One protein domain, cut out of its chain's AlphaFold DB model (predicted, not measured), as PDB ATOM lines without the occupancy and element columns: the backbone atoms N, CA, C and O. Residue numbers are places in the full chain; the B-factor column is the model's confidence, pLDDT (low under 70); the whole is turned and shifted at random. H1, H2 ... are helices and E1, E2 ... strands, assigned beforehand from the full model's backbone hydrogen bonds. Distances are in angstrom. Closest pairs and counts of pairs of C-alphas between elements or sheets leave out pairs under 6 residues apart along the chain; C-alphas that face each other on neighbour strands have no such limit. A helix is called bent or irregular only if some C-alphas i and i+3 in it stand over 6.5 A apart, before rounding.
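Overview. This is residues 28 to 107 of the 109 residues of an uncharacterized protein of Bacillus sp. B1-WWTP-T-0.5-Post-4 (UniProt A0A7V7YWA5). Helix H3 lies in the middle of the domain, with helix H1 packed side by side on it and running the opposite way, and a small, strongly twisted sheet of three strands stands on another side of H3, away from H1, with H3 beside its strands and not squarely over any of them. Helix H2 sits at one end of the domain, by H3 and the edge strand E3, while the hairpin of E1 and E2 makes the other end. The printed part has 80 residues with three named helices and three named strands, in the order H1, H2, E1, E2, H3, E3. The sheet runs E2, E1, E3 and is mixed, and the class is mixed, helices and strands. The whole is compact, with a radius of gyration of the C-alphas of 12.4 A and spans of 34 by 26 by 21 A.

Along the chain. In the sheet, E1 is residues 72 to 76, 13.5 A long, E2 is residues 79 to 82, and E3 is residues 100 to 106, 17.3 A long, ending with C-alpha 106 at (206.069, 242.179, 306.865). H3 is residues 87 to 95, 12.3 A long, with C-alpha 87 at (198.384, 244.320, 294.940). H2 is residues 55 to 63, 12.5 A long. H1 is residues 35 to 43, 10.1 A long, beginning with C-alpha 35 at (190.637, 252.129, 295.270); it is neither bent nor irregular, but only just: C-alphas 40 and 43 are 6.2 A apart.

Arrangement. E1 is the inner strand. E1 and E2 form a hairpin, antiparallel at 144 degrees, with N 74 and O 81 within hydrogen-bond range at 2.8 A. E1 and E3 are parallel, with N 106 and O 73 at 2.8 A and N 73 and O 104 at 2.9 A. H3 is on the sheet at a height of 8.3 A over the sheet, over none of the strands, but only just: 2 of its 9 C-alphas fall on E1. H1 touches H3 at a shallow tilt of 19 degrees, opposite ways; their closest C-alphas, of Val 43 and His 88, are 5.6 A apart. H2 touches H3 at a steep tilt of 43 degrees, opposite ways; their closest C-alphas, of Ile 62 and Arg 89, are 7.2 A apart. H2 is on the sheet but only grazes it, with its residues 59 to 63; the closest C-alphas of H2 and E3, those of Leu 63 and Lys 102, are 5.0 A apart. H1 is not on the sheet, and H1 and H2 are apart. In H2 and H3 every O i to N i+4 pair is within hydrogen-bond range, in H1 4 of 5.

Size, cuts and confidence. The two C-alphas farthest apart, of Lys 53 and Asn 77, are 35.8 A apart. The printed part has no cut. The link from H1 to H2, 11 residues, is long; the one from H2 to E1, 8 residues, is short; those from E1 to E2, E2 to H3 and H3 to E3 are tight. The mean pLDDT of the printed part is 85.4; residues 44 to 50 and residue 67 are under 70.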
ATOM      1  N   ASP A  28     204.148 255.952 293.463       81.69
ATOM      2  CA  ASP A  28     203.116 256.468 292.559       81.69
ATOM      3  C   ASP A  28     201.697 256.359 293.147       81.69
ATOM      4  O   ASP A  28     200.710 256.480 292.420       81.69
ATOM      5  N   ALA A  29     201.582 256.079 294.452       81.81
ATOM      6  CA  ALA A  29     200.299 255.912 295.136       81.81
ATOM      7  C   ALA A  29     199.499 257.222 295.253       81.81
ATOM      8  O   ALA A  29     198.281 257.180 295.368       81.81
ATOM      9  N   ASP A  30     200.175 258.366 295.186       85.38
ATOM     10  CA  ASP A  30     199.614 259.720 295.188       85.38
ATOM     11  C   ASP A  30     198.875 260.082 293.889       85.38
ATOM     12  O   ASP A  30     198.116 261.047 293.850       85.38
ATOM     13  N   ARG A  31     199.052 259.294 292.821       85.25
ATOM     14  CA  ARG A  31     198.400 259.514 291.519       85.25
ATOM     15  C   ARG A  31     196.934 259.086 291.469       85.25
ATOM     16  O   ARG A  31     196.310 259.243 290.422       85.25
ATOM     17  N   VAL A  32     196.411 258.485 292.535       86.75
ATOM     18  CA  VAL A  32     195.037 257.969 292.600       86.75
ATOM     19  C   VAL A  32     194.380 258.382 293.909       86.75
ATOM     20  O   VAL A  32     195.009 258.362 294.963       86.75
ATOM     21  N   SER A  33     193.096 258.725 293.853       86.12
ATOM     22  CA  SER A  33     192.360 259.252 295.012       86.12
ATOM     23  C   SER A  33     191.557 258.181 295.752       86.12
ATOM     24  O   SER A  33     191.095 258.398 296.871       86.12
ATOM     25  N   ASN A  34     191.335 257.025 295.124       88.44
ATOM     26  CA  ASN A  34     190.515 255.948 295.671       88.44
ATOM     27  C   ASN A  34     190.906 254.574 295.092       88.44
ATOM     28  O   ASN A  34     191.693 254.458 294.152       88.44
ATOM     29  N   TRP A  35     190.337 253.509 295.664       88.31
ATOM     30  CA  TRP A  35     190.637 252.129 295.270       88.31
ATOM     31  C   TRP A  35     190.180 251.768 293.848       88.31
ATOM     32  O   TRP A  35     190.797 250.900 293.229       88.31
ATOM     33  N   LEU A  36     189.142 252.425 293.320       85.19
ATOM     34  CA  LEU A  36     188.668 252.195 291.953       85.19
ATOM     35  C   LEU A  36     189.655 252.779 290.932       85.19
ATOM     36  O   LEU A  36     190.078 252.077 290.021       85.19
ATOM     37  N   GLU A  37     190.127 254.004 291.144       85.88
ATOM     38  CA  GLU A  37     191.187 254.601 290.321       85.88
ATOM     39  C   GLU A  37     192.496 253.811 290.421       85.88
ATOM     40  O   GLU A  37     193.155 253.544 289.417       85.88
ATOM     41  N   ALA A  38     192.862 253.370 291.630       86.62
ATOM     42  CA  ALA A  38     194.023 252.511 291.848       86.62
ATOM     43  C   ALA A  38     193.968 251.231 291.001       86.62
ATOM     44  O   ALA A  38     194.983 250.785 290.457       86.62
ATOM     45  N   LEU A  39     192.782 250.635 290.897       83.12
ATOM     46  CA  LEU A  39     192.546 249.428 290.122       83.12
ATOM     47  C   LEU A  39     192.776 249.647 288.621       83.12
ATOM     48  O   LEU A  39     193.408 248.813 287.966       83.12
ATOM     49  N   GLU A  40     192.276 250.758 288.093       79.88
ATOM     50  CA  GLU A  40     192.375 251.103 286.675       79.88
ATOM     51  C   GLU A  40     193.794 251.543 286.298       79.88
ATOM     52  O   GLU A  40     194.360 251.056 285.320       79.88
ATOM     53  N   ILE A  41     194.401 252.412 287.109       81.69
ATOM     54  CA  ILE A  41     195.624 253.142 286.748       81.69
ATOM     55  C   ILE A  41     196.889 252.406 287.206       81.69
ATOM     56  O   ILE A  41     197.854 252.297 286.448       81.69
ATOM     57  N   LEU A  42     196.916 251.895 288.444       79.06
ATOM     58  CA  LEU A  42     198.148 251.376 289.066       79.06
ATOM     59  C   LEU A  42     198.287 249.858 288.972       79.06
ATOM     60  O   LEU A  42     199.395 249.313 289.021       79.06
ATOM     61  N   VAL A  43     197.155 249.164 288.900       73.81
ATOM     62  CA  VAL A  43     197.095 247.707 288.960       73.81
ATOM     63  C   VAL A  43     197.018 247.085 287.566       73.81
ATOM     64  O   VAL A  43     197.641 246.045 287.340       73.81
ATOM     65  N   ASN A  44     196.270 247.711 286.652       66.38
ATOM     66  CA  ASN A  44     196.238 247.444 285.210       66.38
ATOM     67  C   ASN A  44     196.143 245.941 284.830       66.38
ATOM     68  O   ASN A  44     196.803 245.445 283.915       66.38
ATOM     69  N   LYS A  45     195.342 245.171 285.583       64.69
ATOM     70  CA  LYS A  45     195.174 243.705 285.449       64.69
ATOM     71  C   LYS A  45     193.700 243.316 285.289       64.69
ATOM     72  O   LYS A  45     193.234 242.373 285.928       64.69
ATOM     73  N   GLY A  46     192.977 244.000 284.397       54.44
ATOM     74  CA  GLY A  46     191.572 243.697 284.078       54.44
ATOM     75  C   GLY A  46     191.319 242.218 283.742       54.44
ATOM     76  O   GLY A  46     190.300 241.655 284.129       54.44
ATOM     77  N   ILE A  47     192.303 241.531 283.147       56.16
ATOM     78  CA  ILE A  47     192.229 240.096 282.814       56.16
ATOM     79  C   ILE A  47     192.063 239.163 284.027       56.16
ATOM     80  O   ILE A  47     191.663 238.012 283.874       56.16
ATOM     81  N   ASN A  48     192.396 239.615 285.238       62.44
ATOM     82  CA  ASN A  48     192.188 238.813 286.440       62.44
ATOM     83  C   ASN A  48     190.764 238.958 286.989       62.44
ATOM     84  O   ASN A  48     190.333 238.060 287.698       62.44
ATOM     85  N   PHE A  49     190.012 240.004 286.634       61.12
ATOM     86  CA  PHE A  49     188.602 240.117 287.023       61.12
ATOM     87  C   PHE A  49     187.717 239.112 286.308       61.12
ATOM     88  O   PHE A  49     186.880 238.479 286.940       61.12
ATOM     89  N   SER A  50     187.941 238.910 285.008       64.31
ATOM     90  CA  SER A  50     187.148 237.977 284.201       64.31
ATOM     91  C   SER A  50     187.290 236.513 284.639       64.31
ATOM     92  O   SER A  50     186.491 235.672 284.235       64.31
ATOM     93  N   LYS A  51     188.275 236.197 285.492       70.44
ATOM     94  CA  LYS A  51     188.455 234.856 286.069       70.44
ATOM     95  C   LYS A  51     187.446 234.526 287.169       70.44
ATOM     96  O   LYS A  51     187.227 233.344 287.437       70.44
ATOM     97  N   TYR A  52     186.843 235.529 287.804       74.81
ATOM     98  CA  TYR A  52     185.924 235.331 288.922       74.81
ATOM     99  C   TYR A  52     184.514 235.732 288.506       74.81
ATOM    100  O   TYR A  52     184.291 236.819 287.983       74.81
ATOM    101  N   LYS A  53     183.553 234.833 288.724       81.25
ATOM    102  CA  LYS A  53     182.160 234.994 288.288       81.25
ATOM    103  C   LYS A  53     181.267 235.626 289.355       81.25
ATOM    104  O   LYS A  53     180.155 236.031 289.038       81.25
ATOM    105  N   SER A  54     181.725 235.691 290.607       86.44
ATOM    106  CA  SER A  54     180.989 236.322 291.704       86.44
ATOM    107  C   SER A  54     181.912 236.824 292.818       86.44
ATOM    108  O   SER A  54     183.076 236.413 292.922       86.44
ATOM    109  N   LYS A  55     181.366 237.690 293.680       88.69
ATOM    110  CA  LYS A  55     182.035 238.196 294.887       88.69
ATOM    111  C   LYS A  55     182.425 237.055 295.831       88.69
ATOM    112  O   LYS A  55     183.559 237.014 296.295       88.69
ATOM    113  N   GLU A  56     181.526 236.103 296.057       91.25
ATOM    114  CA  GLU A  56     181.730 234.957 296.955       91.25
ATOM    115  C   GLU A  56     182.840 234.035 296.438       91.25
ATOM    116  O   GLU A  56     183.626 233.491 297.214       91.25
ATOM    117  N   GLN A  57     182.933 233.858 295.114       88.75
ATOM    118  CA  GLN A  57     184.027 233.099 294.512       88.75
ATOM    119  C   GLN A  57     185.374 233.792 294.760       88.75
ATOM    120  O   GLN A  57     186.357 233.123 295.088       88.75
ATOM    121  N   PHE A  58     185.422 235.119 294.621       90.19
ATOM    122  CA  PHE A  58     186.633 235.890 294.897       90.19
ATOM    123  C   PHE A  58     187.005 235.864 296.385       90.19
ATOM    124  O   PHE A  58     188.177 235.726 296.722       90.19
ATOM    125  N   GLU A  59     186.019 235.939 297.279       92.31
ATOM    126  CA  GLU A  59     186.230 235.852 298.726       92.31
ATOM    127  C   GLU A  59     186.840 234.507 299.136       92.31
ATOM    128  O   GLU A  59     187.829 234.456 299.868       92.31
ATOM    129  N   LYS A  60     186.324 233.399 298.594       91.25
ATOM    130  CA  LYS A  60     186.938 232.080 298.802       91.25
ATOM    131  C   LYS A  60     188.376 232.053 298.297       91.25
ATOM    132  O   LYS A  60     189.254 231.535 298.978       91.25
ATOM    133  N   PHE A  61     188.627 232.642 297.129       90.06
ATOM    134  CA  PHE A  61     189.968 232.714 296.558       90.06
ATOM    135  C   PHE A  61     190.943 233.515 297.438       90.06
ATOM    136  O   PHE A  61     192.041 233.028 297.705       90.06
ATOM    137  N   ILE A  62     190.564 234.705 297.918       91.69
ATOM    138  CA  ILE A  62     191.464 235.578 298.698       91.69
ATOM    139  C   ILE A  62     191.782 235.030 300.099       91.69
ATOM    140  O   ILE A  62     192.748 235.465 300.728       91.69
ATOM    141  N   LEU A  63     190.981 234.082 300.591       93.06
ATOM    142  CA  LEU A  63     191.190 233.389 301.865       93.06
ATOM    143  C   LEU A  63     191.857 232.014 301.710       93.06
ATOM    144  O   LEU A  63     192.377 231.479 302.689       93.06
ATOM    145  N   SER A  64     191.841 231.445 300.502       88.31
ATOM    146  CA  SER A  64     192.464 230.154 300.191       88.31
ATOM    147  C   SER A  64     193.984 230.244 300.060       88.31
ATOM    148  O   SER A  64     194.545 231.336 299.972       88.31
ATOM    149  N   ASP A  65     194.644 229.088 300.009       83.25
ATOM    150  CA  ASP A  65     196.085 228.984 299.793       83.25
ATOM    151  C   ASP A  65     196.392 229.143 298.292       83.25
ATOM    152  O   ASP A  65     196.042 228.274 297.485       83.25
ATOM    153  N   PRO A  66     197.011 230.258 297.864       77.81
ATOM    154  CA  PRO A  66     197.219 230.532 296.455       77.81
ATOM    155  C   PRO A  66     198.467 229.814 295.939       77.81
ATOM    156  O   PRO A  66     199.554 229.948 296.495       77.81
ATOM    157  N   TYR A  67     198.350 229.174 294.774       69.12
ATOM    158  CA  TYR A  67     199.496 228.588 294.064       69.12
ATOM    159  C   TYR A  67     200.600 229.617 293.740       69.12
ATOM    160  O   TYR A  67     201.779 229.292 293.695       69.12
ATOM    161  N   ILE A  68     200.216 230.883 293.545       76.75
ATOM    162  CA  ILE A  68     201.103 231.993 293.154       76.75
ATOM    163  C   ILE A  68     201.620 232.826 294.344       76.75
ATOM    164  O   ILE A  68     202.142 233.921 294.145       76.75
ATOM    165  N   GLY A  69     201.428 232.355 295.580       84.69
ATOM    166  CA  GLY A  69     201.839 233.058 296.801       84.69
ATOM    167  C   GLY A  69     200.833 234.104 297.296       84.69
ATOM    168  O   GLY A  69     199.966 234.575 296.550       84.69
ATOM    169  N   TYR A  70     200.902 234.432 298.586       91.44
ATOM    170  CA  TYR A  70     199.971 235.349 299.253       91.44
ATOM    171  C   TYR A  70     200.255 236.815 298.906       91.44
ATOM    172  O   TYR A  70     201.402 237.163 298.617       91.44
ATOM    173  N   PRO A  71     199.238 237.696 298.931       92.94
ATOM    174  CA  PRO A  71     199.478 239.129 298.927       92.94
ATOM    175  C   PRO A  71     200.361 239.539 300.104       92.94
ATOM    176  O   PRO A  71     200.284 238.958 301.187       92.94
ATOM    177  N   LEU A  72     201.182 240.554 299.872       93.81
ATOM    178  CA  LEU A  72     202.128 241.065 300.848       93.81
ATOM    179  C   LEU A  72     201.658 242.434 301.362       93.81
ATOM    180  O   LEU A  72     201.275 243.316 300.584       93.81
ATOM    181  N   VAL A  73     201.696 242.609 302.679       94.75
ATOM    182  CA  VAL A  73     201.410 243.882 303.348       94.75
ATOM    183  C   VAL A  73     202.507 244.209 304.348       94.75
ATOM    184  O   VAL A  73     203.198 243.320 304.837       94.75
ATOM    185  N   THR A  74     202.643 245.485 304.668       93.50
ATOM    186  CA  THR A  74     203.493 245.992 305.740       93.50
ATOM    187  C   THR A  74     202.664 246.755 306.752       93.50
ATOM    188  O   THR A  74     201.570 247.223 306.423       93.50
ATOM    189  N   VAL A  75     203.170 246.851 307.976       91.50
ATOM    190  CA  VAL A  75     202.518 247.588 309.061       91.50
ATOM    191  C   VAL A  75     203.229 248.912 309.264       91.50
ATOM    192  O   VAL A  75     204.428 248.940 309.519       91.50
ATOM    193  N   LEU A  76     202.475 250.004 309.205       86.69
ATOM    194  CA  LEU A  76     202.943 251.334 309.578       86.69
ATOM    195  C   LEU A  76     201.838 252.008 310.393       86.69
ATOM    196  O   LEU A  76     200.690 252.025 309.960       86.69
ATOM    197  N   ASN A  77     202.165 252.534 311.577       85.44
ATOM    198  CA  ASN A  77     201.204 253.196 312.475       85.44
ATOM    199  C   ASN A  77     199.934 252.363 312.761       85.44
ATOM    200  O   ASN A  77     198.826 252.890 312.743       85.44
ATOM    201  N   ASN A  78     200.090 251.055 313.004       85.00
ATOM    202  CA  ASN A  78     199.000 250.087 313.214       85.00
ATOM    203  C   ASN A  78     198.032 249.925 312.028       85.00
ATOM    204  O   ASN A  78     196.939 249.392 312.200       85.00
ATOM    205  N   GLN A  79     198.421 250.352 310.828       89.31
ATOM    206  CA  GLN A  79     197.625 250.189 309.618       89.31
ATOM    207  C   GLN A  79     198.375 249.353 308.583       89.31
ATOM    208  O   GLN A  79     199.611 249.328 308.553       89.31
ATOM    209  N   TYR A  80     197.624 248.666 307.720       94.06
ATOM    210  CA  TYR A  80     198.197 247.821 306.680       94.06
ATOM    211  C   TYR A  80     198.355 248.581 305.365       94.06
ATOM    212  O   TYR A  80     197.418 249.192 304.845       94.06
ATOM    213  N   TYR A  81     199.535 248.451 304.770       92.88
ATOM    214  CA  TYR A  81     199.846 248.972 303.445       92.88
ATOM    215  C   TYR A  81     200.287 247.833 302.541       92.88
ATOM    216  O   TYR A  81     201.144 247.034 302.907       92.88
ATOM    217  N   ILE A  82     199.741 247.754 301.332       91.75
ATOM    218  CA  ILE A  82     200.178 246.759 300.351       91.75
ATOM    219  C   ILE A  82     201.641 247.038 299.983       91.75
ATOM    220  O   ILE A  82     201.952 248.096 299.432       91.75
ATOM    221  N   GLN A  83     202.527 246.069 300.194       88.88
ATOM    222  CA  GLN A  83     203.943 246.159 299.835       88.88
ATOM    223  C   GLN A  83     204.309 244.942 298.993       88.88
ATOM    224  O   GLN A  83     204.119 243.831 299.438       88.88
ATOM    225  N   GLY A  84     204.873 245.114 297.795       83.31
ATOM    226  CA  GLY A  84     205.254 243.962 296.957       83.31
ATOM    227  C   GLY A  84     204.079 243.293 296.225       83.31
ATOM    228  O   GLY A  84     203.241 243.987 295.649       83.31
ATOM    229  N   GLU A  85     204.054 241.963 296.170       83.38
ATOM    230  CA  GLU A  85     203.168 241.197 295.287       83.38
ATOM    231  C   GLU A  85     201.700 241.122 295.734       83.38
ATOM    232  O   GLU A  85     201.340 241.316 296.892       83.38
ATOM    233  N   GLY A  86     200.821 240.808 294.775       83.94
ATOM    234  CA  GLY A  86     199.395 240.582 295.043       83.94
ATOM    235  C   GLY A  86     198.547 241.844 295.214       83.94
ATOM    236  O   GLY A  86     197.387 241.725 295.601       83.94
ATOM    237  N   LYS A  87     199.075 243.019 294.847       88.06
ATOM    238  CA  LYS A  87     198.384 244.320 294.940       88.06
ATOM    239  C   LYS A  87     196.986 244.295 294.336       88.06
ATOM    240  O   LYS A  87     196.021 244.629 295.005       88.06
ATOM    241  N   HIS A  88     196.879 243.778 293.110       87.38
ATOM    242  CA  HIS A  88     195.602 243.626 292.421       87.38
ATOM    243  C   HIS A  88     194.575 242.882 293.261       87.38
ATOM    244  O   HIS A  88     193.443 243.321 293.360       87.38
ATOM    245  N   ARG A  89     194.964 241.783 293.910       89.19
ATOM    246  CA  ARG A  89     194.028 240.949 294.664       89.19
ATOM    247  C   ARG A  89     193.432 241.700 295.851       89.19
ATOM    248  O   ARG A  89     192.231 241.612 296.072       89.19
ATOM    249  N   LEU A  90     194.254 242.470 296.564       92.50
ATOM    250  CA  LEU A  90     193.800 243.280 297.694       92.50
ATOM    251  C   LEU A  90     193.010 244.514 297.244       92.50
ATOM    252  O   LEU A  90     191.976 244.808 297.832       92.50
ATOM    253  N   THR A  91     193.423 245.182 296.165       90.38
ATOM    254  CA  THR A  91     192.650 246.283 295.571       90.38
ATOM    255  C   THR A  91     191.271 245.802 295.114       90.38
ATOM    256  O   THR A  91     190.269 246.422 295.451       90.38
ATOM    257  N   ILE A  92     191.194 244.655 294.429       89.38
ATOM    258  CA  ILE A  92     189.929 244.019 294.034       89.38
ATOM    259  C   ILE A  92     189.077 243.715 295.268       89.38
ATOM    260  O   ILE A  92     187.898 244.058 295.294       89.38
ATOM    261  N   ALA A  93     189.668 243.105 296.299       91.56
ATOM    262  CA  ALA A  93     188.960 242.781 297.532       91.56
ATOM    263  C   ALA A  93     188.356 244.030 298.197       91.56
ATOM    264  O   ALA A  93     187.202 243.989 298.627       91.56
ATOM    265  N   LYS A  94     189.088 245.155 298.211       91.81
ATOM    266  CA  LYS A  94     188.586 246.453 298.692       91.81
ATOM    267  C   LYS A  94     187.446 246.982 297.827       91.81
ATOM    268  O   LYS A  94     186.409 247.338 298.377       91.81
ATOM    269  N   CYS A  95     187.588 246.977 296.500       88.75
ATOM    270  CA  CYS A  95     186.533 247.432 295.587       88.75
ATOM    271  C   CYS A  95     185.249 246.593 295.697       88.75
ATOM    272  O   CYS A  95     184.152 247.125 295.575       88.75
ATOM    273  N   LEU A  96     185.369 245.289 295.964       88.69
ATOM    274  CA  LEU A  96     184.229 244.393 296.184       88.69
ATOM    275  C   LEU A  96     183.621 244.508 297.596       88.69
ATOM    276  O   LEU A  96     182.617 243.848 297.888       88.69
ATOM    277  N   GLY A  97     184.218 245.303 298.490       91.44
ATOM    278  CA  GLY A  97     183.786 245.431 299.882       91.44
ATOM    279  C   GLY A  97     183.893 244.110 300.648       91.44
ATOM    280  O   GLY A  97     182.948 243.716 301.335       91.44
ATOM    281  N   LEU A  98     184.991 243.374 300.455       94.56
ATOM    282  CA  LEU A  98     185.326 242.217 301.284       94.56
ATOM    283  C   LEU A  98     185.897 242.672 302.625       94.56
ATOM    284  O   LEU A  98     186.538 243.716 302.711       94.56
ATOM    285  N   LYS A  99     185.679 241.862 303.664       95.38
ATOM    286  CA  LYS A  99     186.120 242.174 305.031       95.38
ATOM    287  C   LYS A  99     187.445 241.545 305.419       95.38
ATOM    288  O   LYS A  99     188.105 242.045 306.314       95.38
ATOM    289  N   LYS A 100     187.846 240.454 304.770       96.62
ATOM    290  CA  LYS A 100     189.028 239.693 305.175       96.62
ATOM    291  C   LYS A 100     189.876 239.299 303.980       96.62
ATOM    292  O   LYS A 100     189.352 239.024 302.902       96.62
ATOM    293  N   ALA A 101     191.183 239.221 304.199       96.06
ATOM    294  CA  ALA A 101     192.130 238.654 303.246       96.06
ATOM    295  C   ALA A 101     193.244 237.909 303.978       96.06
ATOM    296  O   ALA A 101     193.713 238.361 305.025       96.06
ATOM    297  N   LYS A 102     193.685 236.785 303.409       96.12
ATOM    298  CA  LYS A 102     194.848 236.043 303.897       96.12
ATOM    299  C   LYS A 102     196.104 236.591 303.219       96.12
ATOM    300  O   LYS A 102     196.205 236.578 301.992       96.12
ATOM    301  N   VAL A 103     197.037 237.110 304.009       95.56
ATOM    302  CA  VAL A 103     198.208 237.877 303.554       95.56
ATOM    303  C   VAL A 103     199.453 237.495 304.347       95.56
ATOM    304  O   VAL A 103     199.358 236.973 305.456       95.56
ATOM    305  N   ILE A 104     200.628 237.798 303.804       95.31
ATOM    306  CA  ILE A 104     201.867 237.823 304.586       95.31
ATOM    307  C   ILE A 104     202.103 239.264 305.037       95.31
ATOM    308  O   ILE A 104     202.205 240.173 304.213       95.31
ATOM    309  N   VAL A 105     202.202 239.445 306.347       94.62
ATOM    310  CA  VAL A 105     202.545 240.701 307.005       94.62
ATOM    311  C   VAL A 105     204.057 240.763 307.182       94.62
ATOM    312  O   VAL A 105     204.657 239.848 307.743       94.62
ATOM    313  N   ILE A 106     204.659 241.841 306.697       92.75
ATOM    314  CA  ILE A 106     206.069 242.179 306.865       92.75
ATOM    315  C   ILE A 106     206.137 243.279 307.922       92.75
ATOM    316  O   ILE A 106     205.493 244.315 307.771       92.75
ATOM    317  N   TYR A 107     206.896 243.062 308.991       88.44
ATOM    318  CA  TYR A 107     207.106 244.093 310.005       88.44
ATOM    319  C   TYR A 107     208.392 244.860 309.673       88.44
ATOM    320  O   TYR A 107     209.460 244.240 309.655       88.44
TER     321      TYR A 107